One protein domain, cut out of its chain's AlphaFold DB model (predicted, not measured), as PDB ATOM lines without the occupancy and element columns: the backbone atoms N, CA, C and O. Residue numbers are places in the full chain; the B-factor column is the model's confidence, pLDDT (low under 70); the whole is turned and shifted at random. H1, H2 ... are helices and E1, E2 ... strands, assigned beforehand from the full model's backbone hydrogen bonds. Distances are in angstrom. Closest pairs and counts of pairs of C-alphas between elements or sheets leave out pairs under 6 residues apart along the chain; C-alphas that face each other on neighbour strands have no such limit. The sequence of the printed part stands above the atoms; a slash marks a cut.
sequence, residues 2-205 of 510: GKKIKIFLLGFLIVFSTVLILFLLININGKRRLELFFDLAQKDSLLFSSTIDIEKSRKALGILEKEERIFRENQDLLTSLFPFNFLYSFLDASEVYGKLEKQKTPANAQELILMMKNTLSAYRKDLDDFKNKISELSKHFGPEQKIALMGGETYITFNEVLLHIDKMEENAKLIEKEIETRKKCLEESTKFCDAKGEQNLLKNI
ATOM      1  N   GLY A   2      -9.923   1.621 -66.465       60.19
ATOM      2  CA  GLY A   2      -8.460   1.394 -66.512       60.19
ATOM      3  C   GLY A   2      -7.703   1.170 -65.185       60.19
ATOM      4  O   GLY A   2      -6.668   0.510 -65.189       60.19
ATOM      5  N   LYS A   3      -8.192   1.660 -64.032       59.53
ATOM      6  CA  LYS A   3      -7.493   1.498 -62.732       59.53
ATOM      7  C   LYS A   3      -7.604   0.082 -62.146       59.53
ATOM      8  O   LYS A   3      -6.625  -0.424 -61.612       59.53
ATOM      9  N   LYS A   4      -8.764  -0.578 -62.286       61.22
ATOM     10  CA  LYS A   4      -8.977  -1.954 -61.789       61.22
ATOM     11  C   LYS A   4      -8.164  -2.987 -62.580       61.22
ATOM     12  O   LYS A   4      -7.610  -3.899 -61.984       61.22
ATOM     13  N   ILE A   5      -8.018  -2.786 -63.892       68.81
ATOM     14  CA  ILE A   5      -7.215  -3.656 -64.767       68.81
ATOM     15  C   ILE A   5      -5.717  -3.552 -64.429       68.81
ATOM     16  O   ILE A   5      -5.039  -4.572 -64.357       68.81
ATOM     17  N   LYS A   6      -5.206  -2.346 -64.130       63.69
ATOM     18  CA  LYS A   6      -3.803  -2.156 -63.716       63.69
ATOM     19  C   LYS A   6      -3.466  -2.832 -62.382       63.69
ATOM     20  O   LYS A   6      -2.399  -3.420 -62.273       63.69
ATOM     21  N   ILE A   7      -4.361  -2.778 -61.393       70.50
ATOM     22  CA  ILE A   7      -4.149  -3.439 -60.089       70.50
ATOM     23  C   ILE A   7      -4.157  -4.966 -60.247       70.50
ATOM     24  O   ILE A   7      -3.321  -5.647 -59.662       70.50
ATOM     25  N   PHE A   8      -5.049  -5.498 -61.088       71.88
ATOM     26  CA  PHE A   8      -5.121  -6.931 -61.366       71.88
ATOM     27  C   PHE A   8      -3.870  -7.452 -62.094       71.88
ATOM     28  O   PHE A   8      -3.301  -8.463 -61.696       71.88
ATOM     29  N   LEU A   9      -3.386  -6.719 -63.106       67.06
ATOM     30  CA  LEU A   9      -2.139  -7.037 -63.814       67.06
ATOM     31  C   LEU A   9      -0.914  -6.989 -62.895       67.06
ATOM     32  O   LEU A   9      -0.058  -7.864 -62.993       67.06
ATOM     33  N   LEU A  10      -0.842  -6.011 -61.986       71.25
ATOM     34  CA  LEU A  10       0.265  -5.894 -61.034       71.25
ATOM     35  C   LEU A  10       0.264  -7.052 -60.021       71.25
ATOM     36  O   LEU A  10       1.312  -7.632 -59.757       71.25
ATOM     37  N   GLY A  11      -0.911  -7.432 -59.502       68.38
ATOM     38  CA  GLY A  11      -1.057  -8.585 -58.608       68.38
ATOM     39  C   GLY A  11      -0.690  -9.909 -59.285       68.38
ATOM     40  O   GLY A  11       0.023 -10.720 -58.699       68.38
ATOM     41  N   PHE A  12      -1.099 -10.102 -60.543       76.44
ATOM     42  CA  PHE A  12      -0.750 -11.295 -61.318       76.44
ATOM     43  C   PHE A  12       0.756 -11.384 -61.604       76.44
ATOM     44  O   PHE A  12       1.342 -12.453 -61.461       76.44
ATOM     45  N   LEU A  13       1.405 -10.262 -61.935       73.62
ATOM     46  CA  LEU A  13       2.856 -10.193 -62.150       73.62
ATOM     47  C   LEU A  13       3.657 -10.521 -60.886       73.62
ATOM     48  O   LEU A  13       4.652 -11.232 -60.975       73.62
ATOM     49  N   ILE A  14       3.215 -10.044 -59.718       76.94
ATOM     50  CA  ILE A  14       3.874 -10.342 -58.439       76.94
ATOM     51  C   ILE A  14       3.741 -11.830 -58.112       76.94
ATOM     52  O   ILE A  14       4.752 -12.472 -57.844       76.94
ATOM     53  N   VAL A  15       2.531 -12.398 -58.207       73.44
ATOM     54  CA  VAL A  15       2.301 -13.827 -57.933       73.44
ATOM     55  C   VAL A  15       3.099 -14.698 -58.905       73.44
ATOM     56  O   VAL A  15       3.828 -15.591 -58.471       73.44
ATOM     57  N   PHE A  16       3.043 -14.399 -60.204       75.75
ATOM     58  CA  PHE A  16       3.792 -15.133 -61.222       75.75
ATOM     59  C   PHE A  16       5.308 -15.028 -61.006       75.75
ATOM     60  O   PHE A  16       6.005 -16.037 -61.071       75.75
ATOM     61  N   SER A  17       5.818 -13.839 -60.667       70.44
ATOM     62  CA  SER A  17       7.233 -13.635 -60.345       70.44
ATOM     63  C   SER A  17       7.649 -14.408 -59.091       70.44
ATOM     64  O   SER A  17       8.672 -15.084 -59.124       70.44
ATOM     65  N   THR A  18       6.847 -14.408 -58.021       70.94
ATOM     66  CA  THR A  18       7.152 -15.190 -56.811       70.94
ATOM     67  C   THR A  18       7.132 -16.694 -57.056       70.94
ATOM     68  O   THR A  18       8.026 -17.385 -56.576       70.94
ATOM     69  N   VAL A  19       6.179 -17.211 -57.839       70.88
ATOM     70  CA  VAL A  19       6.123 -18.638 -58.199       70.88
ATOM     71  C   VAL A  19       7.317 -19.018 -59.075       70.88
ATOM     72  O   VAL A  19       7.943 -20.046 -58.832       70.88
ATOM     73  N   LEU A  20       7.685 -18.170 -60.040       70.44
ATOM     74  CA  LEU A  20       8.844 -18.387 -60.903       70.44
ATOM     75  C   LEU A  20      10.158 -18.358 -60.108       70.44
ATOM     76  O   LEU A  20      11.001 -19.230 -60.293       70.44
ATOM     77  N   ILE A  21      10.322 -17.397 -59.193       67.00
ATOM     78  CA  ILE A  21      11.490 -17.297 -58.307       67.00
ATOM     79  C   ILE A  21      11.563 -18.515 -57.382       67.00
ATOM     80  O   ILE A  21      12.635 -19.094 -57.235       67.00
ATOM     81  N   LEU A  22      10.441 -18.951 -56.803       59.12
ATOM     82  CA  LEU A  22      10.392 -20.142 -55.954       59.12
ATOM     83  C   LEU A  22      10.755 -21.404 -56.750       59.12
ATOM     84  O   LEU A  22      11.556 -22.213 -56.290       59.12
ATOM     85  N   PHE A  23      10.232 -21.544 -57.970       61.03
ATOM     86  CA  PHE A  23      10.538 -22.662 -58.864       61.03
ATOM     87  C   PHE A  23      12.012 -22.675 -59.299       61.03
ATOM     88  O   PHE A  23      12.646 -23.731 -59.325       61.03
ATOM     89  N   LEU A  24      12.589 -21.504 -59.590       54.09
ATOM     90  CA  LEU A  24      14.013 -21.346 -59.892       54.09
ATOM     91  C   LEU A  24      14.884 -21.671 -58.672       54.09
ATOM     92  O   LEU A  24      15.856 -22.408 -58.809       54.09
ATOM     93  N   LEU A  25      14.523 -21.201 -57.474       50.41
ATOM     94  CA  LEU A  25      15.248 -21.491 -56.230       50.41
ATOM     95  C   LEU A  25      15.205 -22.981 -55.863       50.41
ATOM     96  O   LEU A  25      16.226 -23.537 -55.461       50.41
ATOM     97  N   ILE A  26      14.057 -23.644 -56.037       61.28
ATOM     98  CA  ILE A  26      13.915 -25.094 -55.829       61.28
ATOM     99  C   ILE A  26      14.801 -25.864 -56.817       61.28
ATOM    100  O   ILE A  26      15.515 -26.777 -56.404       61.28
ATOM    101  N   ASN A  27      14.826 -25.467 -58.093       67.25
ATOM    102  CA  ASN A  27      15.677 -26.103 -59.103       67.25
ATOM    103  C   ASN A  27      17.176 -25.881 -58.856       67.25
ATOM    104  O   ASN A  27      17.959 -26.825 -58.964       67.25
ATOM    105  N   ILE A  28      17.584 -24.664 -58.486       67.50
ATOM    106  CA  ILE A  28      18.988 -24.338 -58.188       67.50
ATOM    107  C   ILE A  28      19.469 -25.126 -56.963       67.50
ATOM    108  O   ILE A  28      20.538 -25.736 -57.003       67.50
ATOM    109  N   ASN A  29      18.664 -25.184 -55.898       74.50
ATOM    110  CA  ASN A  29      18.996 -25.966 -54.706       74.50
ATOM    111  C   ASN A  29      18.982 -27.477 -54.980       74.50
ATOM    112  O   ASN A  29      19.834 -28.195 -54.464       74.50
ATOM    113  N   GLY A  30      18.060 -27.967 -55.813       79.75
ATOM    114  CA  GLY A  30      18.023 -29.363 -56.251       79.75
ATOM    115  C   GLY A  30      19.292 -29.774 -56.996       79.75
ATOM    116  O   GLY A  30      19.906 -30.779 -56.646       79.75
ATOM    117  N   LYS A  31      19.732 -28.955 -57.960       84.38
ATOM    118  CA  LYS A  31      20.961 -29.196 -58.724       84.38
ATOM    119  C   LYS A  31      22.207 -29.178 -57.832       84.38
ATOM    120  O   LYS A  31      23.009 -30.101 -57.901       84.38
ATOM    121  N   ARG A  32      22.325 -28.187 -56.942       82.62
ATOM    122  CA  ARG A  32      23.459 -28.082 -56.010       82.62
ATOM    123  C   ARG A  32      23.530 -29.257 -55.030       82.62
ATOM    124  O   ARG A  32      24.618 -29.744 -54.751       82.62
ATOM    125  N   ARG A  33      22.390 -29.727 -54.508       85.75
ATOM    126  CA  ARG A  33      22.335 -30.923 -53.642       85.75
ATOM    127  C   ARG A  33      22.788 -32.179 -54.378       85.75
ATOM    128  O   ARG A  33      23.531 -32.966 -53.811       85.75
ATOM    129  N   LEU A  34      22.375 -32.343 -55.634       85.00
ATOM    130  CA  LEU A  34      22.779 -33.476 -56.465       85.00
ATOM    131  C   LEU A  34      24.285 -33.471 -56.767       85.00
ATOM    132  O   LEU A  34      24.917 -34.520 -56.701       85.00
ATOM    133  N   GLU A  35      24.859 -32.303 -57.067       83.06
ATOM    134  CA  GLU A  35      26.306 -32.142 -57.273       83.06
ATOM    135  C   GLU A  35      27.092 -32.473 -55.999       83.06
ATOM    136  O   GLU A  35      28.008 -33.285 -56.043       83.06
ATOM    137  N   LEU A  36      26.678 -31.932 -54.848       77.50
ATOM    138  CA  LEU A  36      27.333 -32.213 -53.567       77.50
ATOM    139  C   LEU A  36      27.190 -33.676 -53.128       77.50
ATOM    140  O   LEU A  36      28.134 -34.241 -52.586       77.50
ATOM    141  N   PHE A  37      26.034 -34.302 -53.371       82.81
ATOM    142  CA  PHE A  37      25.844 -35.733 -53.129       82.81
ATOM    143  C   PHE A  37      26.791 -36.572 -53.992       82.81
ATOM    144  O   PHE A  37      27.395 -37.517 -53.492       82.81
ATOM    145  N   PHE A  38      26.929 -36.225 -55.275       81.25
ATOM    146  CA  PHE A  38      27.848 -36.913 -56.175       81.25
ATOM    147  C   PHE A  38      29.300 -36.775 -55.708       81.25
ATOM    148  O   PHE A  38      29.991 -37.781 -55.595       81.25
ATOM    149  N   ASP A  39      29.741 -35.559 -55.377       71.62
ATOM    150  CA  ASP A  39      31.100 -35.315 -54.883       71.62
ATOM    151  C   ASP A  39      31.376 -36.085 -53.585       71.62
ATOM    152  O   ASP A  39      32.469 -36.617 -53.396       71.62
ATOM    153  N   LEU A  40      30.383 -36.168 -52.692       66.62
ATOM    154  CA  LEU A  40      30.469 -36.951 -51.461       66.62
ATOM    155  C   LEU A  40      30.574 -38.454 -51.756       66.62
ATOM    156  O   LEU A  40      31.434 -39.121 -51.194       66.62
ATOM    157  N   ALA A  41      29.742 -38.979 -52.659       68.12
ATOM    158  CA  ALA A  41      29.784 -40.381 -53.069       68.12
ATOM    159  C   ALA A  41      31.110 -40.749 -53.759       68.12
ATOM    160  O   ALA A  41      31.617 -41.847 -53.558       68.12
ATOM    161  N   GLN A  42      31.686 -39.828 -54.532       67.19
ATOM    162  CA  GLN A  42      32.974 -40.028 -55.188       67.19
ATOM    163  C   GLN A  42      34.140 -40.036 -54.190       67.19
ATOM    164  O   GLN A  42      35.054 -40.843 -54.332       67.19
ATOM    165  N   LYS A  43      34.124 -39.142 -53.191       59.00
ATOM    166  CA  LYS A  43      35.196 -39.023 -52.185       59.00
ATOM    167  C   LYS A  43      35.149 -40.110 -51.115       59.00
ATOM    168  O   LYS A  43      36.195 -40.515 -50.628       59.00
ATOM    169  N   ASP A  44      33.952 -40.557 -50.743       58.88
ATOM    170  CA  ASP A  44      33.732 -41.616 -49.758       58.88
ATOM    171  C   ASP A  44      32.731 -42.633 -50.328       58.88
ATOM    172  O   ASP A  44      31.503 -42.501 -50.206       58.88
ATOM    173  N   SER A  45      33.272 -43.650 -50.999       65.75
ATOM    174  CA  SER A  45      32.484 -44.737 -51.576       65.75
ATOM    175  C   SER A  45      31.981 -45.674 -50.472       65.75
ATOM    176  O   SER A  45      32.713 -46.511 -49.948       65.75
ATOM    177  N   LEU A  46      30.709 -45.524 -50.095       70.69
ATOM    178  CA  LEU A  46      30.080 -46.272 -49.004       70.69
ATOM    179  C   LEU A  46      29.272 -47.446 -49.552       70.69
ATOM    180  O   LEU A  46      28.187 -47.237 -50.090       70.69
ATOM    181  N   LEU A  47      29.763 -48.673 -49.353       74.62
ATOM    182  CA  LEU A  47      29.137 -49.918 -49.835       74.62
ATOM    183  C   LEU A  47      29.050 -50.048 -51.368       74.62
ATOM    184  O   LEU A  47      28.222 -50.793 -51.885       74.62
ATOM    185  N   PHE A  48      29.910 -49.346 -52.098       78.81
ATOM    186  CA  PHE A  48      30.115 -49.522 -53.535       78.81
ATOM    187  C   PHE A  48      31.564 -49.173 -53.887       78.81
ATOM    188  O   PHE A  48      32.311 -48.684 -53.043       78.81
ATOM    189  N   SER A  49      31.957 -49.399 -55.137       74.31
ATOM    190  CA  SER A  49      33.213 -48.900 -55.691       74.31
ATOM    191  C   SER A  49      33.026 -48.399 -57.117       74.31
ATOM    192  O   SER A  49      32.249 -48.955 -57.893       74.31
ATOM    193  N   SER A  50      33.765 -47.346 -57.456       68.38
ATOM    194  CA  SER A  50      33.827 -46.767 -58.798       68.38
ATOM    195  C   SER A  50      34.750 -47.533 -59.749       68.38
ATOM    196  O   SER A  50      34.659 -47.353 -60.961       68.38
ATOM    197  N   THR A  51      35.630 -48.388 -59.226       63.31
ATOM    198  CA  THR A  51      36.737 -48.973 -59.993       63.31
ATOM    199  C   THR A  51      36.637 -50.491 -60.169       63.31
ATOM    200  O   THR A  51      37.395 -51.069 -60.948       63.31
ATOM    201  N   ILE A  52      35.683 -51.152 -59.501       68.81
ATOM    202  CA  ILE A  52      35.525 -52.609 -59.582       68.81
ATOM    203  C   ILE A  52      35.098 -53.088 -60.980       68.81
ATOM    204  O   ILE A  52      34.151 -52.584 -61.581       68.81
ATOM    205  N   ASP A  53      35.741 -54.152 -61.470       75.88
ATOM    206  CA  ASP A  53      35.264 -54.902 -62.638       75.88
ATOM    207  C   ASP A  53      34.088 -55.801 -62.223       75.88
ATOM    208  O   ASP A  53      34.272 -56.900 -61.687       75.88
ATOM    209  N   ILE A  54      32.866 -55.305 -62.438       81.81
ATOM    210  CA  ILE A  54      31.618 -55.938 -61.987       81.81
ATOM    211  C   ILE A  54      31.420 -57.315 -62.626       81.81
ATOM    212  O   ILE A  54      31.129 -58.282 -61.923       81.81
ATOM    213  N   GLU A  55      31.580 -57.430 -63.946       82.25
ATOM    214  CA  GLU A  55      31.313 -58.678 -64.672       82.25
ATOM    215  C   GLU A  55      32.291 -59.777 -64.241       82.25
ATOM    216  O   GLU A  55      31.888 -60.894 -63.895       82.25
ATOM    217  N   LYS A  56      33.587 -59.443 -64.194       73.19
ATOM    218  CA  LYS A  56      34.636 -60.377 -63.783       73.19
ATOM    219  C   LYS A  56      34.475 -60.789 -62.320       73.19
ATOM    220  O   LYS A  56      34.632 -61.971 -62.002       73.19
ATOM    221  N   SER A  57      34.102 -59.849 -61.451       77.19
ATOM    222  CA  SER A  57      33.867 -60.107 -60.029       77.19
ATOM    223  C   SER A  57      32.644 -60.991 -59.797       77.19
ATOM    224  O   SER A  57      32.753 -61.965 -59.056       77.19
ATOM    225  N   ARG A  58      31.515 -60.751 -60.484       87.06
ATOM    226  CA  ARG A  58      30.335 -61.636 -60.410       87.06
ATOM    227  C   ARG A  58      30.678 -63.059 -60.836       87.06
ATOM    228  O   ARG A  58      30.276 -64.016 -60.181       87.06
ATOM    229  N   LYS A  59      31.451 -63.210 -61.917       77.38
ATOM    230  CA  LYS A  59      31.891 -64.528 -62.386       77.38
ATOM    231  C   LYS A  59      32.780 -65.232 -61.358       77.38
ATOM    232  O   LYS A  59      32.599 -66.422 -61.128       77.38
ATOM    233  N   ALA A  60      33.725 -64.517 -60.748       71.62
ATOM    234  CA  ALA A  60      34.589 -65.072 -59.710       71.62
ATOM    235  C   ALA A  60      33.805 -65.463 -58.447       71.62
ATOM    236  O   ALA A  60      34.044 -66.546 -57.915       71.62
ATOM    237  N   LEU A  61      32.830 -64.645 -58.027       82.19
ATOM    238  CA  LEU A  61      31.927 -64.968 -56.917       82.19
ATOM    239  C   LEU A  61      31.136 -66.246 -57.190       82.19
ATOM    240  O   LEU A  61      31.144 -67.135 -56.349       82.19
ATOM    241  N   GLY A  62      30.543 -66.392 -58.377       82.94
ATOM    242  CA  GLY A  62      29.787 -67.600 -58.720       82.94
ATOM    243  C   GLY A  62      30.641 -68.876 -58.743       82.94
ATOM    244  O   GLY A  62      30.150 -69.957 -58.425       82.94
ATOM    245  N   ILE A  63      31.930 -68.769 -59.091       76.44
ATOM    246  CA  ILE A  63      32.862 -69.903 -58.996       76.44
ATOM    247  C   ILE A  63      33.189 -70.198 -57.527       76.44
ATOM    248  O   ILE A  63      33.117 -71.354 -57.121       76.44
ATOM    249  N   LEU A  64      33.515 -69.176 -56.729       77.31
ATOM    250  CA  LEU A  64      33.804 -69.340 -55.303       77.31
ATOM    251  C   LEU A  64      32.616 -69.956 -54.555       77.31
ATOM    252  O   LEU A  64      32.807 -70.887 -53.789       77.31
ATOM    253  N   GLU A  65      31.398 -69.487 -54.820       88.25
ATOM    254  CA  GLU A  65      30.152 -70.000 -54.242       88.25
ATOM    255  C   GLU A  65      29.909 -71.470 -54.603       88.25
ATOM    256  O   GLU A  65      29.462 -72.263 -53.775       88.25
ATOM    257  N   LYS A  66      30.253 -71.874 -55.832       85.38
ATOM    258  CA  LYS A  66      30.178 -73.278 -56.241       85.38
ATOM    259  C   LYS A  66      31.177 -74.147 -55.470       85.38
ATOM    260  O   LYS A  66      30.780 -75.208 -54.994       85.38
ATOM    261  N   GLU A  67      32.437 -73.726 -55.374       75.19
ATOM    262  CA  GLU A  67      33.471 -74.481 -54.648       75.19
ATOM    263  C   GLU A  67      33.187 -74.516 -53.141       75.19
ATOM    264  O   GLU A  67      33.341 -75.550 -52.500       75.19
ATOM    265  N   GLU A  68      32.678 -73.419 -52.586       79.50
ATOM    266  CA  GLU A  68      32.248 -73.337 -51.195       79.50
ATOM    267  C   GLU A  68      31.058 -74.257 -50.913       79.50
ATOM    268  O   GLU A  68      31.066 -74.969 -49.912       79.50
ATOM    269  N   ARG A  69      30.079 -74.340 -51.823       85.81
ATOM    270  CA  ARG A  69      28.985 -75.311 -51.712       85.81
ATOM    271  C   ARG A  69      29.500 -76.750 -51.711       85.81
ATOM    272  O   ARG A  69      29.070 -77.522 -50.861       85.81
ATOM    273  N   ILE A  70      30.410 -77.102 -52.624       79.50
ATOM    274  CA  ILE A  70      31.014 -78.446 -52.678       79.50
ATOM    275  C   ILE A  70      31.744 -78.747 -51.367       79.50
ATOM    276  O   ILE A  70      31.547 -79.807 -50.777       79.50
ATOM    277  N   PHE A  71      32.547 -77.800 -50.880       72.50
ATOM    278  CA  PHE A  71      33.240 -77.928 -49.603       72.50
ATOM    279  C   PHE A  71      32.254 -78.152 -48.449       72.50
ATOM    280  O   PHE A  71      32.436 -79.068 -47.652       72.50
ATOM    281  N   ARG A  72      31.178 -77.359 -48.374       80.44
ATOM    282  CA  ARG A  72      30.153 -77.495 -47.334       80.44
ATOM    283  C   ARG A  72      29.445 -78.843 -47.375       80.44
ATOM    284  O   ARG A  72      29.270 -79.446 -46.323       80.44
ATOM    285  N   GLU A  73      29.052 -79.304 -48.560       82.69
ATOM    286  CA  GLU A  73      28.423 -80.617 -48.754       82.69
ATOM    287  C   GLU A  73      29.355 -81.745 -48.288       82.69
ATOM    288  O   GLU A  73      28.911 -82.657 -47.601       82.69
ATOM    289  N   ASN A  74      30.658 -81.639 -48.567       71.75
ATOM    290  CA  ASN A  74      31.659 -82.614 -48.120       71.75
ATOM    291  C   ASN A  74      31.915 -82.597 -46.602       71.75
ATOM    292  O   ASN A  74      32.508 -83.540 -46.082       71.75
ATOM    293  N   GLN A  75      31.523 -81.527 -45.907       66.88
ATOM    294  CA  GLN A  75      31.742 -81.321 -44.470       66.88
ATOM    295  C   GLN A  75      30.434 -81.321 -43.659       66.88
ATOM    296  O   GLN A  75      30.442 -80.928 -42.492       66.88
ATOM    297  N   ASP A  76      29.308 -81.708 -44.272       72.69
ATOM    298  CA  ASP A  76      27.965 -81.666 -43.674       72.69
ATOM    299  C   ASP A  76      27.601 -80.287 -43.072       72.69
ATOM    300  O   ASP A  76      26.921 -80.164 -42.048       72.69
ATOM    301  N   LEU A  77      28.058 -79.205 -43.712       71.56
ATOM    302  CA  LEU A  77      27.803 -77.832 -43.282       71.56
ATOM    303  C   LEU A  77      26.562 -77.255 -43.975       71.56
ATOM    304  O   LEU A  77      26.513 -77.106 -45.193       71.56
ATOM    305  N   LEU A  78      25.570 -76.847 -43.181       70.25
ATOM    306  CA  LEU A  78      24.294 -76.324 -43.691       70.25
ATOM    307  C   LEU A  78      24.317 -74.836 -44.086       70.25
ATOM    308  O   LEU A  78      23.462 -74.400 -44.852       70.25
ATOM    309  N   THR A  79      25.270 -74.051 -43.576       71.62
ATOM    310  CA  THR A  79      25.263 -72.579 -43.690       71.62
ATOM    311  C   THR A  79      26.566 -72.072 -44.297       71.62
ATOM    312  O   THR A  79      27.639 -72.573 -43.952       71.62
ATOM    313  N   SER A  80      26.477 -71.070 -45.179       79.81
ATOM    314  CA  SER A  80      27.661 -70.353 -45.664       79.81
ATOM    315  C   SER A  80      28.267 -69.492 -44.571       79.81
ATOM    316  O   SER A  80      27.547 -68.885 -43.787       79.81
ATOM    317  N   LEU A  81      29.593 -69.414 -44.555       70.06
ATOM    318  CA  LEU A  81      30.318 -68.427 -43.756       70.06
ATOM    319  C   LEU A  81      30.794 -67.240 -44.612       70.06
ATOM    320  O   LEU A  81      31.244 -66.237 -44.067       70.06
ATOM    321  N   PHE A  82      30.705 -67.347 -45.942       79.19
ATOM    322  CA  PHE A  82      31.047 -66.267 -46.860       79.19
ATOM    323  C   PHE A  82      29.821 -65.368 -47.073       79.19
ATOM    324  O   PHE A  82      28.723 -65.882 -47.301       79.19
ATOM    325  N   PRO A  83      29.981 -64.033 -47.061       83.75
ATOM    326  CA  PRO A  83      28.861 -63.108 -47.159       83.75
ATOM    327  C   PRO A  83      28.451 -62.876 -48.624       83.75
ATOM    328  O   PRO A  83      28.564 -61.778 -49.166       83.75
ATOM    329  N   PHE A  84      28.025 -63.935 -49.318       88.62
ATOM    330  CA  PHE A  84      27.701 -63.858 -50.745       88.62
ATOM    331  C   PHE A  84      26.558 -62.881 -51.049       88.62
ATOM    332  O   PHE A  84      26.628 -62.189 -52.067       88.62
ATOM    333  N   ASN A  85      25.538 -62.769 -50.186       91.69
ATOM    334  CA  ASN A  85      24.427 -61.842 -50.425       91.69
ATOM    335  C   ASN A  85      24.931 -60.394 -50.412       91.69
ATOM    336  O   ASN A  85      24.592 -59.603 -51.295       91.69
ATOM    337  N   PHE A  86      25.770 -60.059 -49.434       91.06
ATOM    338  CA  PHE A  86      26.440 -58.772 -49.338       91.06
ATOM    339  C   PHE A  86      27.334 -58.517 -50.549       91.06
ATOM    340  O   PHE A  86      27.203 -57.469 -51.175       91.06
ATOM    341  N   LEU A  87      28.195 -59.470 -50.916       87.50
ATOM    342  CA  LEU A  87      29.145 -59.297 -52.016       87.50
ATOM    343  C   LEU A  87      28.436 -59.087 -53.362       87.50
ATOM    344  O   LEU A  87      28.830 -58.200 -54.118       87.50
ATOM    345  N   TYR A  88      27.359 -59.823 -53.658       93.88
ATOM    346  CA  TYR A  88      26.551 -59.552 -54.854       93.88
ATOM    347  C   TYR A  88      25.862 -58.186 -54.783       93.88
ATOM    348  O   TYR A  88      25.886 -57.444 -55.765       93.88
ATOM    349  N   SER A  89      25.307 -57.818 -53.626       94.06
ATOM    350  CA  SER A  89      24.648 -56.521 -53.468       94.06
ATOM    351  C   SER A  89      25.627 -55.344 -53.576       94.06
ATOM    352  O   SER A  89      25.275 -54.315 -54.146       94.06
ATOM    353  N   PHE A  90      26.867 -55.499 -53.108       88.38
ATOM    354  CA  PHE A  90      27.945 -54.525 -53.285       88.38
ATOM    355  C   PHE A  90      28.269 -54.307 -54.772       88.38
ATOM    356  O   PHE A  90      28.465 -53.169 -55.214       88.38
ATOM    357  N   LEU A  91      28.281 -55.380 -55.573       90.00
ATOM    358  CA  LEU A  91      28.449 -55.281 -57.026       90.00
ATOM    359  C   LEU A  91      27.258 -54.582 -57.693       90.00
ATOM    360  O   LEU A  91      27.474 -53.735 -58.559       90.00
ATOM    361  N   ASP A  92      26.028 -54.874 -57.264       94.25
ATOM    362  CA  ASP A  92      24.826 -54.179 -57.745       94.25
ATOM    363  C   ASP A  92      24.884 -52.669 -57.428       94.25
ATOM    364  O   ASP A  92      24.587 -51.830 -58.280       94.25
ATOM    365  N   ALA A  93      25.303 -52.298 -56.211       90.25
ATOM    366  CA  ALA A  93      25.454 -50.901 -55.804       90.25
ATOM    367  C   ALA A  93      26.545 -50.180 -56.614       90.25
ATOM    368  O   ALA A  93      26.343 -49.044 -57.051       90.25
ATOM    369  N   SER A  94      27.660 -50.864 -56.881       88.00
ATOM    370  CA  SER A  94      28.742 -50.377 -57.751       88.00
ATOM    371  C   SER A  94      28.264 -50.154 -59.190       88.00
ATOM    372  O   SER A  94      28.603 -49.149 -59.817       88.00
ATOM    373  N   GLU A  95      27.393 -51.026 -59.703       92.94
ATOM    374  CA  GLU A  95      26.775 -50.874 -61.024       92.94
ATOM    375  C   GLU A  95      25.902 -49.618 -61.113       92.94
ATOM    376  O   GLU A  95      25.988 -48.848 -62.075       92.94
ATOM    377  N   VAL A  96      25.082 -49.379 -60.087       93.31
ATOM    378  CA  VAL A  96      24.228 -48.189 -60.001       93.31
ATOM    379  C   VAL A  96      25.056 -46.914 -59.853       93.31
ATOM    380  O   VAL A  96      24.742 -45.912 -60.502       93.31
ATOM    381  N   TYR A  97      26.151 -46.944 -59.087       88.75
ATOM    382  CA  TYR A  97      27.086 -45.821 -59.031       88.75
ATOM    383  C   TYR A  97      27.663 -45.500 -60.419       88.75
ATOM    384  O   TYR A  97      27.657 -44.340 -60.835       88.75
ATOM    385  N   GLY A  98      28.040 -46.516 -61.202       88.00
ATOM    386  CA  GLY A  98      28.496 -46.327 -62.583       88.00
ATOM    387  C   GLY A  98      27.453 -45.663 -63.500       88.00
ATOM    388  O   GLY A  98      27.811 -44.903 -64.404       88.00
ATOM    389  N   LYS A  99      26.147 -45.886 -63.272       91.06
ATOM    390  CA  LYS A  99      25.075 -45.145 -63.974       91.06
ATOM    391  C   LYS A  99      25.020 -43.679 -63.537       91.06
ATOM    392  O   LYS A  99      24.848 -42.798 -64.381       91.06
ATOM    393  N   LEU A 100      25.162 -43.416 -62.236       88.44
ATOM    394  CA  LEU A 100      25.167 -42.062 -61.677       88.44
ATOM    395  C   LEU A 100      26.355 -41.236 -62.188       88.44
ATOM    396  O   LEU A 100      26.182 -40.066 -62.528       88.44
ATOM    397  N   GLU A 101      27.536 -41.843 -62.287       86.94
ATOM    398  CA  GLU A 101      28.739 -41.201 -62.823       86.94
ATOM    399  C   GLU A 101      28.566 -40.785 -64.288       86.94
ATOM    400  O   GLU A 101      28.860 -39.646 -64.654       86.94
ATOM    401  N   LYS A 102      27.993 -41.670 -65.114       89.88
ATOM    402  CA  LYS A 102      27.677 -41.374 -66.521       89.88
ATOM    403  C   LYS A 102      26.581 -40.323 -66.663       89.88
ATOM    404  O   LYS A 102      26.615 -39.514 -67.590       89.88
ATOM    405  N   GLN A 103      25.588 -40.348 -65.775       91.81
ATOM    406  CA  GLN A 103      24.442 -39.456 -65.841       91.81
ATOM    407  C   GLN A 103      24.003 -39.020 -64.439       91.81
ATOM    408  O   GLN A 103      23.253 -39.713 -63.745       91.81
ATOM    409  N   LYS A 104      24.423 -37.810 -64.055       91.88
ATOM    410  CA  LYS A 104      24.093 -37.184 -62.768       91.88
ATOM    411  C   LYS A 104      22.626 -36.750 -62.736       91.88
ATOM    412  O   LYS A 104      22.306 -35.590 -62.992       91.88
ATOM    413  N   THR A 105      21.722 -37.689 -62.460       91.56
ATOM    414  CA  THR A 105      20.277 -37.439 -62.339       91.56
ATOM    415  C   THR A 105      19.779 -37.716 -60.919       91.56
ATOM    416  O   THR A 105      20.328 -38.586 -60.241       91.56
ATOM    417  N   PRO A 106      18.704 -37.037 -60.464       90.25
ATOM    418  CA  PRO A 106      18.073 -37.354 -59.183       90.25
ATOM    419  C   PRO A 106      17.611 -38.813 -59.083       90.25
ATOM    420  O   PRO A 106      17.734 -39.407 -58.019       90.25
ATOM    421  N   ALA A 107      17.131 -39.394 -60.188       92.38
ATOM    422  CA  ALA A 107      16.690 -40.785 -60.234       92.38
ATOM    423  C   ALA A 107      17.848 -41.754 -59.943       92.38
ATOM    424  O   ALA A 107      17.721 -42.593 -59.057       92.38
ATOM    425  N   ASN A 108      19.001 -41.576 -60.598       92.62
ATOM    426  CA  ASN A 108      20.180 -42.417 -60.361       92.62
ATOM    427  C   ASN A 108      20.743 -42.233 -58.939       92.62
ATOM    428  O   ASN A 108      21.209 -43.189 -58.330       92.62
ATOM    429  N   ALA A 109      20.682 -41.018 -58.382       91.75
ATOM    430  CA  ALA A 109      21.125 -40.758 -57.010       91.75
ATOM    431  C   ALA A 109      20.209 -41.427 -55.966       91.75
ATOM    432  O   ALA A 109      20.688 -41.982 -54.978       91.75
ATOM    433  N   GLN A 110      18.893 -41.420 -56.204       93.75
ATOM    434  CA  GLN A 110      17.921 -42.142 -55.377       93.75
ATOM    435  C   GLN A 110      18.070 -43.663 -55.508       93.75
ATOM    436  O   GLN A 110      18.008 -44.362 -54.497       93.75
ATOM    437  N   GLU A 111      18.305 -44.170 -56.722       95.75
ATOM    438  CA  GLU A 111      18.606 -45.586 -56.969       95.75
ATOM    439  C   GLU A 111      19.867 -46.007 -56.201       95.75
ATOM    440  O   GLU A 111      19.861 -47.048 -55.548       95.75
ATOM    441  N   LEU A 112      20.912 -45.170 -56.177       93.38
ATOM    442  CA  LEU A 112      22.132 -45.451 -55.419       93.38
ATOM    443  C   LEU A 112      21.879 -45.503 -53.904       93.38
ATOM    444  O   LEU A 112      22.330 -46.442 -53.254       93.38
ATOM    445  N   ILE A 113      21.124 -44.554 -53.333       93.56
ATOM    446  CA  ILE A 113      20.721 -44.598 -51.911       93.56
ATOM    447  C   ILE A 113      19.959 -45.893 -51.601       93.56
ATOM    448  O   ILE A 113      20.208 -46.528 -50.575       93.56
ATOM    449  N   LEU A 114      19.020 -46.284 -52.469       95.88
ATOM    450  CA  LEU A 114      18.266 -47.525 -52.308       95.88
ATOM    451  C   LEU A 114      19.201 -48.740 -52.329       95.88
ATOM    452  O   LEU A 114      19.075 -49.615 -51.474       95.88
ATOM    453  N   MET A 115      20.168 -48.765 -53.248       94.50
ATOM    454  CA  MET A 115      21.150 -49.841 -53.312       94.50
ATOM    455  C   MET A 115      22.042 -49.897 -52.078       94.50
ATOM    456  O   MET A 115      22.165 -50.977 -51.515       94.50
ATOM    457  N   MET A 116      22.554 -48.770 -51.569       87.81
ATOM    458  CA  MET A 116      23.319 -48.754 -50.311       87.81
ATOM    459  C   MET A 116      22.526 -49.380 -49.153       87.81
ATOM    460  O   MET A 116      23.073 -50.147 -48.364       87.81
ATOM    461  N   LYS A 117      21.217 -49.092 -49.054       94.38
ATOM    462  CA  LYS A 117      20.341 -49.688 -48.028       94.38
ATOM    463  C   LYS A 117      20.165 -51.190 -48.212       94.38
ATOM    464  O   LYS A 117      20.227 -51.933 -47.234       94.38
ATOM    465  N   ASN A 118      19.949 -51.634 -49.448       95.00
ATOM    466  CA  ASN A 118      19.830 -53.055 -49.766       95.00
ATOM    467  C   ASN A 118      21.138 -53.796 -49.452       95.00
ATOM    468  O   ASN A 118      21.098 -54.856 -48.831       95.00
ATOM    469  N   THR A 119      22.284 -53.202 -49.789       91.31
ATOM    470  CA  THR A 119      23.612 -53.752 -49.500       91.31
ATOM    471  C   THR A 119      23.889 -53.817 -48.004       91.31
ATOM    472  O   THR A 119      24.373 -54.839 -47.531       91.31
ATOM    473  N   LEU A 120      23.508 -52.795 -47.230       88.94
ATOM    474  CA  LEU A 120      23.602 -52.837 -45.768       88.94
ATOM    475  C   LEU A 120      22.701 -53.923 -45.157       88.94
ATOM    476  O   LEU A 120      23.090 -54.597 -44.207       88.94
ATOM    477  N   SER A 121      21.494 -54.105 -45.693       94.19
ATOM    478  CA  SER A 121      20.590 -55.174 -45.254       94.19
ATOM    479  C   SER A 121      21.191 -56.557 -45.527       94.19
ATOM    480  O   SER A 121      21.188 -57.420 -44.650       94.19
ATOM    481  N   ALA A 122      21.777 -56.750 -46.714       93.38
ATOM    482  CA  ALA A 122      22.480 -57.977 -47.071       93.38
ATOM    483  C   ALA A 122      23.716 -58.217 -46.184       93.38
ATOM    484  O   ALA A 122      23.900 -59.332 -45.706       93.38
ATOM    485  N   TYR A 123      24.491 -57.164 -45.894       87.94
ATOM    486  CA  TYR A 123      25.603 -57.192 -44.938       87.94
ATOM    487  C   TYR A 123      25.160 -57.709 -43.571       87.94
ATOM    488  O   TYR A 123      25.734 -58.667 -43.066       87.94
ATOM    489  N   ARG A 124      24.117 -57.105 -42.986       91.00
ATOM    490  CA  ARG A 124      23.608 -57.494 -41.662       91.00
ATOM    491  C   ARG A 124      23.108 -58.931 -41.648       91.00
ATOM    492  O   ARG A 124      23.400 -59.664 -40.715       91.00
ATOM    493  N   LYS A 125      22.397 -59.347 -42.698       91.81
ATOM    494  CA  LYS A 125      21.907 -60.722 -42.815       91.81
ATOM    495  C   LYS A 125      23.056 -61.732 -42.858       91.81
ATOM    496  O   LYS A 125      23.026 -62.702 -42.112       91.81
ATOM    497  N   ASP A 126      24.062 -61.499 -43.699       89.19
ATOM    498  CA  ASP A 126      25.211 -62.403 -43.794       89.19
ATOM    499  C   ASP A 126      26.047 -62.397 -42.508       89.19
ATOM    500  O   ASP A 126      26.571 -63.434 -42.105       89.19
ATOM    501  N   LEU A 127      26.139 -61.247 -41.833       86.31
ATOM    502  CA  LEU A 127      26.783 -61.130 -40.529       86.31
ATOM    503  C   LEU A 127      26.024 -61.915 -39.448       86.31
ATOM    504  O   LEU A 127      26.654 -62.604 -38.649       86.31
ATOM    505  N   ASP A 128      24.691 -61.866 -39.448       89.94
ATOM    506  CA  ASP A 128      23.834 -62.644 -38.547       89.94
ATOM    507  C   ASP A 128      23.929 -64.150 -38.829       89.94
ATOM    508  O   ASP A 128      24.062 -64.942 -37.896       89.94
ATOM    509  N   ASP A 129      23.906 -64.569 -40.097       86.94
ATOM    510  CA  ASP A 129      24.086 -65.973 -40.490       86.94
ATOM    511  C   ASP A 129      25.458 -66.489 -40.028       86.94
ATOM    512  O   ASP A 129      25.567 -67.564 -39.421       86.94
ATOM    513  N   PHE A 130      26.493 -65.668 -40.220       83.69
ATOM    514  CA  PHE A 130      27.838 -65.936 -39.742       83.69
ATOM    515  C   PHE A 130      27.879 -66.035 -38.202       83.69
ATOM    516  O   PHE A 130      28.359 -67.033 -37.653       83.69
ATOM    517  N   LYS A 131      27.266 -65.081 -37.486       86.94
ATOM    518  CA  LYS A 131      27.130 -65.085 -36.019       86.94
ATOM    519  C   LYS A 131      26.441 -66.331 -35.491       86.94
ATOM    520  O   LYS A 131      26.898 -66.929 -34.514       86.94
ATOM    521  N   ASN A 132      25.336 -66.715 -36.121       87.38
ATOM    522  CA  ASN A 132      24.545 -67.876 -35.743       87.38
ATOM    523  C   ASN A 132      25.376 -69.147 -35.876       87.38
ATOM    524  O   ASN A 132      25.378 -69.975 -34.961       87.38
ATOM    525  N   LYS A 133      26.145 -69.270 -36.964       81.50
ATOM    526  CA  LYS A 133      26.994 -70.438 -37.181       81.50
ATOM    527  C   LYS A 133      28.154 -70.507 -36.187       81.50
ATOM    528  O   LYS A 133      28.390 -71.567 -35.609       81.50
ATOM    529  N   ILE A 134      28.821 -69.385 -35.907       78.81
ATOM    530  CA  ILE A 134      29.847 -69.315 -34.853       78.81
ATOM    531  C   ILE A 134      29.256 -69.634 -33.480       78.81
ATOM    532  O   ILE A 134      29.861 -70.378 -32.714       78.81
ATOM    533  N   SER A 135      28.051 -69.151 -33.178       86.00
ATOM    534  CA  SER A 135      27.363 -69.429 -31.910       86.00
ATOM    535  C   SER A 135      26.986 -70.905 -31.756       86.00
ATOM    536  O   SER A 135      27.086 -71.457 -30.662       86.00
ATOM    537  N   GLU A 136      26.543 -71.563 -32.829       82.25
ATOM    538  CA  GLU A 136      26.271 -73.006 -32.843       82.25
ATOM    539  C   GLU A 136      27.546 -73.807 -32.552       82.25
ATOM    540  O   GLU A 136      27.553 -74.694 -31.697       82.25
ATOM    541  N   LEU A 137      28.645 -73.447 -33.215       73.12
ATOM    542  CA  LEU A 137      29.935 -74.123 -33.078       73.12
ATOM    543  C   LEU A 137      30.553 -73.864 -31.698       73.12
ATOM    544  O   LEU A 137      31.047 -74.798 -31.074       73.12
ATOM    545  N   SER A 138      30.409 -72.648 -31.171       78.75
ATOM    546  CA  SER A 138      30.739 -72.281 -29.790       78.75
ATOM    547  C   SER A 138      29.999 -73.155 -28.770       78.75
ATOM    548  O   SER A 138      30.604 -73.678 -27.838       78.75
ATOM    549  N   LYS A 139      28.696 -73.408 -28.968       81.25
ATOM    550  CA  LYS A 139      27.914 -74.306 -28.095       81.25
ATOM    551  C   LYS A 139      28.347 -75.766 -28.212       81.25
ATOM    552  O   LYS A 139      28.326 -76.478 -27.214       81.25
ATOM    553  N   HIS A 140      28.693 -76.214 -29.417       73.75
ATOM    554  CA  HIS A 140      29.064 -77.604 -29.675       73.75
ATOM    555  C   HIS A 140      30.474 -77.942 -29.172       73.75
ATOM    556  O   HIS A 140      30.679 -78.994 -28.572       73.75
ATOM    557  N   PHE A 141      31.441 -77.051 -29.398       64.81
ATOM    558  CA  PHE A 141      32.850 -77.267 -29.063       64.81
ATOM    559  C   PHE A 141      33.287 -76.613 -27.745       64.81
ATOM    560  O   PHE A 141      34.347 -76.953 -27.233       64.81
ATOM    561  N   GLY A 142      32.476 -75.717 -27.183       65.50
ATOM    562  CA  GLY A 142      32.789 -74.927 -25.996       65.50
ATOM    563  C   GLY A 142      33.235 -73.500 -26.359       65.50
ATOM    564  O   GLY A 142      34.044 -73.330 -27.271       65.50
ATOM    565  N   PRO A 143      32.753 -72.460 -25.651       65.56
ATOM    566  CA  PRO A 143      33.016 -71.060 -26.007       65.56
ATOM    567  C   PRO A 143      34.486 -70.646 -25.864       65.56
ATOM    568  O   PRO A 143      34.990 -69.864 -26.666       65.56
ATOM    569  N   GLU A 144      35.182 -71.244 -24.897       61.47
ATOM    570  CA  GLU A 144      36.615 -71.059 -24.628       61.47
ATOM    571  C   GLU A 144      37.497 -72.020 -25.439       61.47
ATOM    572  O   GLU A 144      38.703 -72.125 -25.199       61.47
ATOM    573  N   GLN A 145      36.909 -72.779 -26.375       57.09
ATOM    574  CA  GLN A 145      37.682 -73.663 -27.236       57.09
ATOM    575  C   GLN A 145      38.676 -72.824 -28.027       57.09
ATOM    576  O   GLN A 145      38.313 -72.060 -28.918       57.09
ATOM    577  N   LYS A 146      39.946 -73.042 -27.709       48.97
ATOM    578  CA  LYS A 146      41.079 -72.459 -28.406       48.97
ATOM    579  C   LYS A 146      41.158 -73.062 -29.802       48.97
ATOM    580  O   LYS A 146      41.206 -74.285 -29.966       48.97
ATOM    581  N   ILE A 147      41.137 -72.197 -30.796       46.91
ATOM    582  CA  ILE A 147      41.369 -72.503 -32.198       46.91
ATOM    583  C   ILE A 147      42.773 -72.002 -32.484       46.91
ATOM    584  O   ILE A 147      43.015 -70.796 -32.478       46.91
ATOM    585  N   ALA A 148      43.699 -72.940 -32.659       36.75
ATOM    586  CA  ALA A 148      45.085 -72.639 -32.957       36.75
ATOM    587  C   ALA A 148      45.206 -71.850 -34.270       36.75
ATOM    588  O   ALA A 148      44.601 -72.199 -35.282       36.75
ATOM    589  N   LEU A 149      46.006 -70.795 -34.241       37.00
ATOM    590  CA  LEU A 149      46.372 -69.955 -35.368       37.00
ATOM    591  C   LEU A 149      47.803 -70.325 -35.779       37.00
ATOM    592  O   LEU A 149      48.605 -70.723 -34.933       37.00
ATOM    593  N   MET A 150      48.119 -70.184 -37.070       30.81
ATOM    594  CA  MET A 150      49.488 -70.227 -37.612       30.81
ATOM    595  C   MET A 150      50.410 -71.281 -36.967       30.81
ATOM    596  O   MET A 150      51.248 -70.961 -36.133       30.81
ATOM    597  N   GLY A 151      50.259 -72.554 -37.341       29.41
ATOM    598  CA  GLY A 151      51.179 -73.605 -36.885       29.41
ATOM    599  C   GLY A 151      51.063 -74.003 -35.406       29.41
ATOM    600  O   GLY A 151      51.844 -74.839 -34.969       29.41
ATOM    601  N   GLY A 152      50.088 -73.475 -34.649       28.58
ATOM    602  CA  GLY A 152      49.842 -73.883 -33.257       28.58
ATOM    603  C   GLY A 152      50.264 -72.877 -32.186       28.58
ATOM    604  O   GLY A 152      50.092 -73.167 -31.006       28.58
ATOM    605  N   GLU A 153      50.810 -71.722 -32.572       29.61
ATOM    606  CA  GLU A 153      51.561 -70.846 -31.657       29.61
ATOM    607  C   GLU A 153      50.740 -69.697 -31.047       29.61
ATOM    608  O   GLU A 153      51.133 -69.134 -30.030       29.61
ATOM    609  N   THR A 154      49.569 -69.377 -31.603       35.69
ATOM    610  CA  THR A 154      48.570 -68.502 -30.960       35.69
ATOM    611  C   THR A 154      47.189 -69.139 -31.058       35.69
ATOM    612  O   THR A 154      47.008 -70.129 -31.767       35.69
ATOM    613  N   TYR A 155      46.200 -68.640 -30.319       41.44
ATOM    614  CA  TYR A 155      44.840 -69.162 -30.397       41.44
ATOM    615  C   TYR A 155      43.807 -68.047 -30.329       41.44
ATOM    616  O   TYR A 155      44.041 -67.016 -29.714       41.44
ATOM    617  N   ILE A 156      42.652 -68.293 -30.937       49.22
ATOM    618  CA  ILE A 156      41.444 -67.498 -30.729       49.22
ATOM    619  C   ILE A 156      40.332 -68.407 -30.225       49.22
ATOM    620  O   ILE A 156      40.267 -69.588 -30.565       49.22
ATOM    621  N   THR A 157      39.452 -67.866 -29.410       58.25
ATOM    622  CA  THR A 157      38.260 -68.537 -28.907       58.25
ATOM    623  C   THR A 157      37.045 -68.180 -29.753       58.25
ATOM    624  O   THR A 157      37.000 -67.157 -30.443       58.25
ATOM    625  N   PHE A 158      36.001 -69.006 -29.691       64.00
ATOM    626  CA  PHE A 158      34.734 -68.655 -30.331       64.00
ATOM    627  C   PHE A 158      34.115 -67.382 -29.732       64.00
ATOM    628  O   PHE A 158      33.463 -66.634 -30.458       64.00
ATOM    629  N   ASN A 159      34.340 -67.116 -28.443       68.62
ATOM    630  CA  ASN A 159      33.902 -65.883 -27.788       68.62
ATOM    631  C   ASN A 159      34.533 -64.633 -28.411       68.62
ATOM    632  O   ASN A 159      33.818 -63.682 -28.717       68.62
ATOM    633  N   GLU A 160      35.837 -64.643 -28.673       62.56
ATOM    634  CA  GLU A 160      36.523 -63.514 -29.317       62.56
ATOM    635  C   GLU A 160      36.025 -63.278 -30.749       62.56
ATOM    636  O   GLU A 160      35.787 -62.139 -31.152       62.56
ATOM    637  N   VAL A 161      35.760 -64.348 -31.510       66.88
ATOM    638  CA  VAL A 161      35.147 -64.222 -32.845       66.88
ATOM    639  C   VAL A 161      33.754 -63.585 -32.758       66.88
ATOM    640  O   VAL A 161      33.426 -62.724 -33.576       66.88
ATOM    641  N   LEU A 162      32.942 -63.954 -31.761       76.56
ATOM    642  CA  LEU A 162      31.628 -63.340 -31.533       76.56
ATOM    643  C   LEU A 162      31.736 -61.854 -31.159       76.56
ATOM    644  O   LEU A 162      30.935 -61.061 -31.651       76.56
ATOM    645  N   LEU A 163      32.744 -61.457 -30.376       71.50
ATOM    646  CA  LEU A 163      33.004 -60.045 -30.066       71.50
ATOM    647  C   LEU A 163      33.355 -59.237 -31.325       71.50
ATOM    648  O   LEU A 163      32.867 -58.119 -31.501       71.50
ATOM    649  N   HIS A 164      34.142 -59.805 -32.244       68.12
ATOM    650  CA  HIS A 164      34.429 -59.156 -33.528       68.12
ATOM    651  C   HIS A 164      33.166 -58.968 -34.373       68.12
ATOM    652  O   HIS A 164      32.978 -57.914 -34.981       68.12
ATOM    653  N   ILE A 165      32.290 -59.973 -34.398       74.94
ATOM    654  CA  ILE A 165      31.003 -59.891 -35.093       74.94
ATOM    655  C   ILE A 165      30.120 -58.797 -34.478       74.94
ATOM    656  O   ILE A 165      29.539 -57.994 -35.209       74.94
ATOM    657  N   ASP A 166      30.050 -58.712 -33.149       75.25
ATOM    658  CA  ASP A 166      29.300 -57.654 -32.463       75.25
ATOM    659  C   ASP A 166      29.822 -56.264 -32.841       75.25
ATOM    660  O   ASP A 166      29.036 -55.341 -33.079       75.25
ATOM    661  N   LYS A 167      31.142 -56.124 -33.003       65.38
ATOM    662  CA  LYS A 167      31.749 -54.878 -33.477       65.38
ATOM    663  C   LYS A 167      31.370 -54.539 -34.919       65.38
ATOM    664  O   LYS A 167      31.098 -53.380 -35.232       65.38
ATOM    665  N   MET A 168      31.314 -55.534 -35.800       71.31
ATOM    666  CA  MET A 168      30.839 -55.357 -37.177       71.31
ATOM    667  C   MET A 168      29.368 -54.912 -37.219       71.31
ATOM    668  O   MET A 168      28.996 -54.065 -38.034       71.31
ATOM    669  N   GLU A 169      28.543 -55.379 -36.284       78.88
ATOM    670  CA  GLU A 169      27.149 -54.940 -36.170       78.88
ATOM    671  C   GLU A 169      27.032 -53.493 -35.650       78.88
ATOM    672  O   GLU A 169      26.186 -52.717 -36.103       78.88
ATOM    673  N   GLU A 170      27.911 -53.065 -34.736       68.69
ATOM    674  CA  GLU A 170      28.026 -51.644 -34.371       68.69
ATOM    675  C   GLU A 170      28.384 -50.774 -35.582       68.69
ATOM    676  O   GLU A 170      27.772 -49.720 -35.795       68.69
ATOM    677  N   ASN A 171      29.319 -51.239 -36.409       63.88
ATOM    678  CA  ASN A 171      29.716 -50.572 -37.644       63.88
ATOM    679  C   ASN A 171      28.550 -50.458 -38.634       63.88
ATOM    680  O   ASN A 171      28.322 -49.380 -39.187       63.88
ATOM    681  N   ALA A 172      27.736 -51.506 -38.785       75.12
ATOM    682  CA  ALA A 172      26.531 -51.467 -39.613       75.12
ATOM    683  C   ALA A 172      25.567 -50.338 -39.193       75.12
ATOM    684  O   ALA A 172      24.949 -49.690 -40.039       75.12
ATOM    685  N   LYS A 173      25.453 -50.042 -37.889       74.88
ATOM    686  CA  LYS A 173      24.636 -48.919 -37.379       74.88
ATOM    687  C   LYS A 173      25.225 -47.550 -37.722       74.88
ATOM    688  O   LYS A 173      24.469 -46.592 -37.888       74.88
ATOM    689  N   LEU A 174      26.549 -47.423 -37.803       66.12
ATOM    690  CA  LEU A 174      27.199 -46.188 -38.256       66.12
ATOM    691  C   LEU A 174      26.983 -45.977 -39.756       66.12
ATOM    692  O   LEU A 174      26.594 -44.883 -40.163       66.12
ATOM    693  N   ILE A 175      27.123 -47.042 -40.548       71.31
ATOM    694  CA  ILE A 175      26.846 -47.034 -41.990       71.31
ATOM    695  C   ILE A 175      25.397 -46.615 -42.259       71.31
ATOM    696  O   ILE A 175      25.144 -45.761 -43.104       71.31
ATOM    697  N   GLU A 176      24.438 -47.143 -41.496       81.62
ATOM    698  CA  GLU A 176      23.027 -46.757 -41.600       81.62
ATOM    699  C   GLU A 176      22.809 -45.250 -41.397       81.62
ATOM    700  O   GLU A 176      22.110 -44.602 -42.179       81.62
ATOM    701  N   LYS A 177      23.443 -44.669 -40.370       75.31
ATOM    702  CA  LYS A 177      23.367 -43.225 -40.092       75.31
ATOM    703  C   LYS A 177      23.980 -42.395 -41.216       75.31
ATOM    704  O   LYS A 177      23.454 -41.325 -41.533       75.31
ATOM    705  N   GLU A 178      25.065 -42.874 -41.813       73.94
ATOM    706  CA  GLU A 178      25.717 -42.204 -42.935       73.94
ATOM    707  C   GLU A 178      24.841 -42.249 -44.197       73.94
ATOM    708  O   GLU A 178      24.614 -41.214 -44.824       73.94
ATOM    709  N   ILE A 179      24.226 -43.395 -44.513       80.25
ATOM    710  CA  ILE A 179      23.257 -43.513 -45.617       80.25
ATOM    711  C   ILE A 179      22.087 -42.535 -45.425       80.25
ATOM    712  O   ILE A 179      21.694 -41.839 -46.366       80.25
ATOM    713  N   GLU A 180      21.540 -42.434 -44.212       84.00
ATOM    714  CA  GLU A 180      20.473 -41.469 -43.915       84.00
ATOM    715  C   GLU A 180      20.948 -40.014 -44.032       84.00
ATOM    716  O   GLU A 180      20.200 -39.152 -44.497       84.00
ATOM    717  N   THR A 181      22.196 -39.722 -43.670       76.44
ATOM    718  CA  THR A 181      22.789 -38.386 -43.834       76.44
ATOM    719  C   THR A 181      22.920 -38.023 -45.313       76.44
ATOM    720  O   THR A 181      22.482 -36.946 -45.727       76.44
ATOM    721  N   ARG A 182      23.402 -38.955 -46.140       81.19
ATOM    722  CA  ARG A 182      23.490 -38.804 -47.601       81.19
ATOM    723  C   ARG A 182      22.118 -38.643 -48.254       81.19
ATOM    724  O   ARG A 182      21.945 -37.795 -49.131       81.19
ATOM    725  N   LYS A 183      21.106 -39.370 -47.772       88.31
ATOM    726  CA  LYS A 183      19.712 -39.191 -48.201       88.31
ATOM    727  C   LYS A 183      19.212 -37.775 -47.895       88.31
ATOM    728  O   LYS A 183      18.670 -37.109 -48.776       88.31
ATOM    729  N   LYS A 184      19.446 -37.272 -46.680       83.81
ATOM    730  CA  LYS A 184      19.073 -35.900 -46.286       83.81
ATOM    731  C   LYS A 184      19.839 -34.827 -47.062       83.81
ATOM    732  O   LYS A 184      19.268 -33.777 -47.360       83.81
ATOM    733  N   CYS A 185      21.099 -35.083 -47.421       83.44
ATOM    734  CA  CYS A 185      21.874 -34.230 -48.325       83.44
ATOM    735  C   CYS A 185      21.160 -34.069 -49.677       83.44
ATOM    736  O   CYS A 185      20.969 -32.943 -50.144       83.44
ATOM    737  N   LEU A 186      20.689 -35.176 -50.257       86.12
ATOM    738  CA  LEU A 186      19.994 -35.185 -51.545       86.12
ATOM    739  C   LEU A 186      18.585 -34.562 -51.471       86.12
ATOM    740  O   LEU A 186      18.211 -33.751 -52.323       86.12
ATOM    741  N   GLU A 187      17.797 -34.925 -50.455       87.00
ATOM    742  CA  GLU A 187      16.355 -34.639 -50.392       87.00
ATOM    743  C   GLU A 187      16.003 -33.357 -49.630       87.00
ATOM    744  O   GLU A 187      15.065 -32.652 -50.013       87.00
ATOM    745  N   GLU A 188      16.757 -33.012 -48.584       83.31
ATOM    746  CA  GLU A 188      16.397 -31.942 -47.651       83.31
ATOM    747  C   GLU A 188      17.291 -30.712 -47.822       83.31
ATOM    748  O   GLU A 188      16.814 -29.644 -48.211       83.31
ATOM    749  N   SER A 189      18.595 -30.821 -47.558       80.06
ATOM    750  CA  SER A 189      19.458 -29.641 -47.439       80.06
ATOM    751  C   SER A 189      20.940 -29.942 -47.644       80.06
ATOM    752  O   SER A 189      21.464 -30.924 -47.127       80.06
ATOM    753  N   THR A 190      21.648 -29.004 -48.283       75.25
ATOM    754  CA  THR A 190      23.104 -29.068 -48.483       75.25
ATOM    755  C   THR A 190      23.902 -29.099 -47.177       75.25
ATOM    756  O   THR A 190      25.049 -29.523 -47.185       75.25
ATOM    757  N   LYS A 191      23.312 -28.693 -46.041       75.94
ATOM    758  CA  LYS A 191      23.960 -28.725 -44.713       75.94
ATOM    759  C   LYS A 191      24.336 -30.135 -44.239       75.94
ATOM    760  O   LYS A 191      25.093 -30.271 -43.284       75.94
ATOM    761  N   PHE A 192      23.732 -31.155 -44.850       72.62
ATOM    762  CA  PHE A 192      24.004 -32.566 -44.582       72.62
ATOM    763  C   PHE A 192      25.049 -33.152 -45.542       72.62
ATOM    764  O   PHE A 192      25.429 -34.299 -45.369       72.62
ATOM    765  N   CYS A 193      25.496 -32.392 -46.549       63.88
ATOM    766  CA  CYS A 193      26.515 -32.832 -47.504       63.88
ATOM    767  C   CYS A 193      27.950 -32.544 -47.025       63.88
ATOM    768  O   CYS A 193      28.903 -32.980 -47.663       63.88
ATOM    769  N   ASP A 194      28.109 -31.804 -45.921       58.06
ATOM    770  CA  ASP A 194      29.406 -31.605 -45.279       58.06
ATOM    771  C   ASP A 194      29.734 -32.841 -44.436       58.06
ATOM    772  O   ASP A 194      29.057 -33.109 -43.437       58.06
ATOM    773  N   ALA A 195      30.795 -33.561 -44.807       48.53
ATOM    774  CA  ALA A 195      31.390 -34.629 -44.010       48.53
ATOM    775  C   ALA A 195      31.955 -34.048 -42.699       48.53
ATOM    776  O   ALA A 195      33.150 -33.810 -42.542       48.53
ATOM    777  N   LYS A 196      31.087 -33.770 -41.720       41.31
ATOM    778  CA  LYS A 196      31.484 -33.258 -40.395       41.31
ATOM    779  C   LYS A 196      32.281 -34.279 -39.561       41.31
ATOM    780  O   LYS A 196      32.678 -33.946 -38.446       41.31
ATOM    781  N   GLY A 197      32.516 -35.489 -40.076       36.56
ATOM    782  CA  GLY A 197      33.211 -36.576 -39.386       36.56
ATOM    783  C   GLY A 197      34.731 -36.410 -39.287       36.56
ATOM    784  O   GLY A 197      35.291 -36.652 -38.223       36.56
ATOM    785  N   GLU A 198      35.412 -35.929 -40.333       32.78
ATOM    786  CA  GLU A 198      36.889 -35.946 -40.364       32.78
ATOM    787  C   GLU A 198      37.550 -34.724 -39.705       32.78
ATOM    788  O   GLU A 198      38.567 -34.852 -39.019       32.78
ATOM    789  N   GLN A 199      36.972 -33.525 -39.834       29.16
ATOM    790  CA  GLN A 199      37.644 -32.308 -39.350       29.16
ATOM    791  C   GLN A 199      37.705 -32.190 -37.821       29.16
ATOM    792  O   GLN A 199      38.600 -31.519 -37.312       29.16
ATOM    793  N   ASN A 200      36.804 -32.836 -37.076       26.58
ATOM    794  CA  ASN A 200      36.832 -32.815 -35.608       26.58
ATOM    795  C   ASN A 200      37.751 -33.889 -35.003       26.58
ATOM    796  O   ASN A 200      38.246 -33.695 -33.894       26.58
ATOM    797  N   LEU A 201      38.023 -34.982 -35.723       28.59
ATOM    798  CA  LEU A 201      39.004 -35.992 -35.311       28.59
ATOM    799  C   LEU A 201      40.439 -35.514 -35.572       28.59
ATOM    800  O   LEU A 201      41.300 -35.683 -34.713       28.59
ATOM    801  N   LEU A 202      40.679 -34.826 -36.694       27.81
ATOM    802  CA  LEU A 202      41.994 -34.267 -37.027       27.81
ATOM    803  C   LEU A 202      42.334 -32.990 -36.240       27.81
ATOM    804  O   LEU A 202      43.487 -32.806 -35.863       27.81
ATOM    805  N   LYS A 203      41.358 -32.123 -35.919       26.41
ATOM    806  CA  LYS A 203      41.611 -30.892 -35.132       26.41
ATOM    807  C   LYS A 203      42.007 -31.133 -33.676       26.41
ATOM    808  O   LYS A 203      42.589 -30.240 -33.071       26.41
ATOM    809  N   ASN A 204      41.702 -32.303 -33.121       26.34
ATOM    810  CA  ASN A 204      42.097 -32.658 -31.757       26.34
ATOM    811  C   ASN A 204      43.470 -33.347 -31.692       26.34
ATOM    812  O   ASN A 204      43.975 -33.595 -30.597       26.34
ATOM    813  N   ILE A 205      44.101 -33.618 -32.839       27.52
ATOM    814  CA  ILE A 205      45.495 -34.055 -32.898       27.52
ATOM    815  C   ILE A 205      46.344 -32.793 -33.038       27.52
ATOM    816  O   ILE A 205      46.587 -32.290 -34.131       27.52
TER     817      ILE A 205
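What this domain is: This is residues 2 to 205 of the 510 residues of an uncharacterized protein of Candidatus Parcubacteria bacterium (UniProt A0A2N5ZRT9). Four helices, H2, H3, H4 and H5, lie side by side in a row, each running opposite to the one before, and from one end of this body the long helix H1 sticks out as an arm with residues 2 to 28. At the other end a small strand hairpin, E1 and E2, sits at the turn from H4 to H5, while residues 196 to 205, with the short H6, stick out as a tail after H5, away from that hairpin. The printed part has 204 residues, with six named helices and two named strands in the order H1, H2, H3, H4, E1, E2, H5, H6; the class is mostly helix and the sheet E1 - E2 is antiparallel. The whole is extended, with a radius of gyration of the C-alphas of 25.5 A and spans of 99 by 43 by 28 A; the arm of H1 makes the length.

Where its parts are: E1 is residues 147 to 149 and E2 residues 154 to 156. H4, residues 106 to 141, is 52.1 A long and begins at C-alpha 106 at (18.073, -37.354, -59.183). H5, residues 158 to 187, is 43.6 A long, and its C-alpha 187 is at (16.355, -34.639, -50.392). H3, residues 84 to 102, measures 27.5 A, and H2, residues 54 to 74, 30.1 A. H1, residues 2 to 43, measures 61.2 A from C-alpha 2 at (-8.460, 1.394, -66.512). H6 is residues 198 to 202.

How they stand to each other: The hairpin of E1 and E2 is antiparallel at 137 degrees, with N 147 and O 156 at 2.8 A and N 156 and O 147 at 3.0 A, within hydrogen-bond range. The hub is H4, which touches H1, H3 and H5. H4 and H5 touch at a shallow tilt of 11 degrees, opposite ways, their closest C-alphas Ser 138 and Phe 158 being 5.4 A apart. H3 and H4 form a helical hairpin at 15 degrees, closest at the C-alphas of Phe 86 and Ala 122, 4.6 A. H2 and H3 form another at 4 degrees, closest at the C-alphas of Ile 54 and Leu 91, 5.9 A. H2 is apart from H4, and H3 from H5. H1, H4 and H5 form a bundle, a group of helices that touch one another. H1 touches H5 with residues 30 to 37 alone, at a shallow tilt of 27 degrees, closest at the C-alphas of Arg 33 and Leu 186, 5.3 A. H6 touches no helix. Every O i to N i+4 pair is within hydrogen-bond range in H1 to H6.

The domain as a whole: The C-alphas of Gly 2 and Gly 152 are the two farthest apart, 100.9 A. Without the stretches that stand free, the body spans 59 by 32 by 26 A. The printed part has no cut and no long link. Mean pLDDT of the printed part is 73.4; among the residues under 70 are 141 to 161 and 193 to 205.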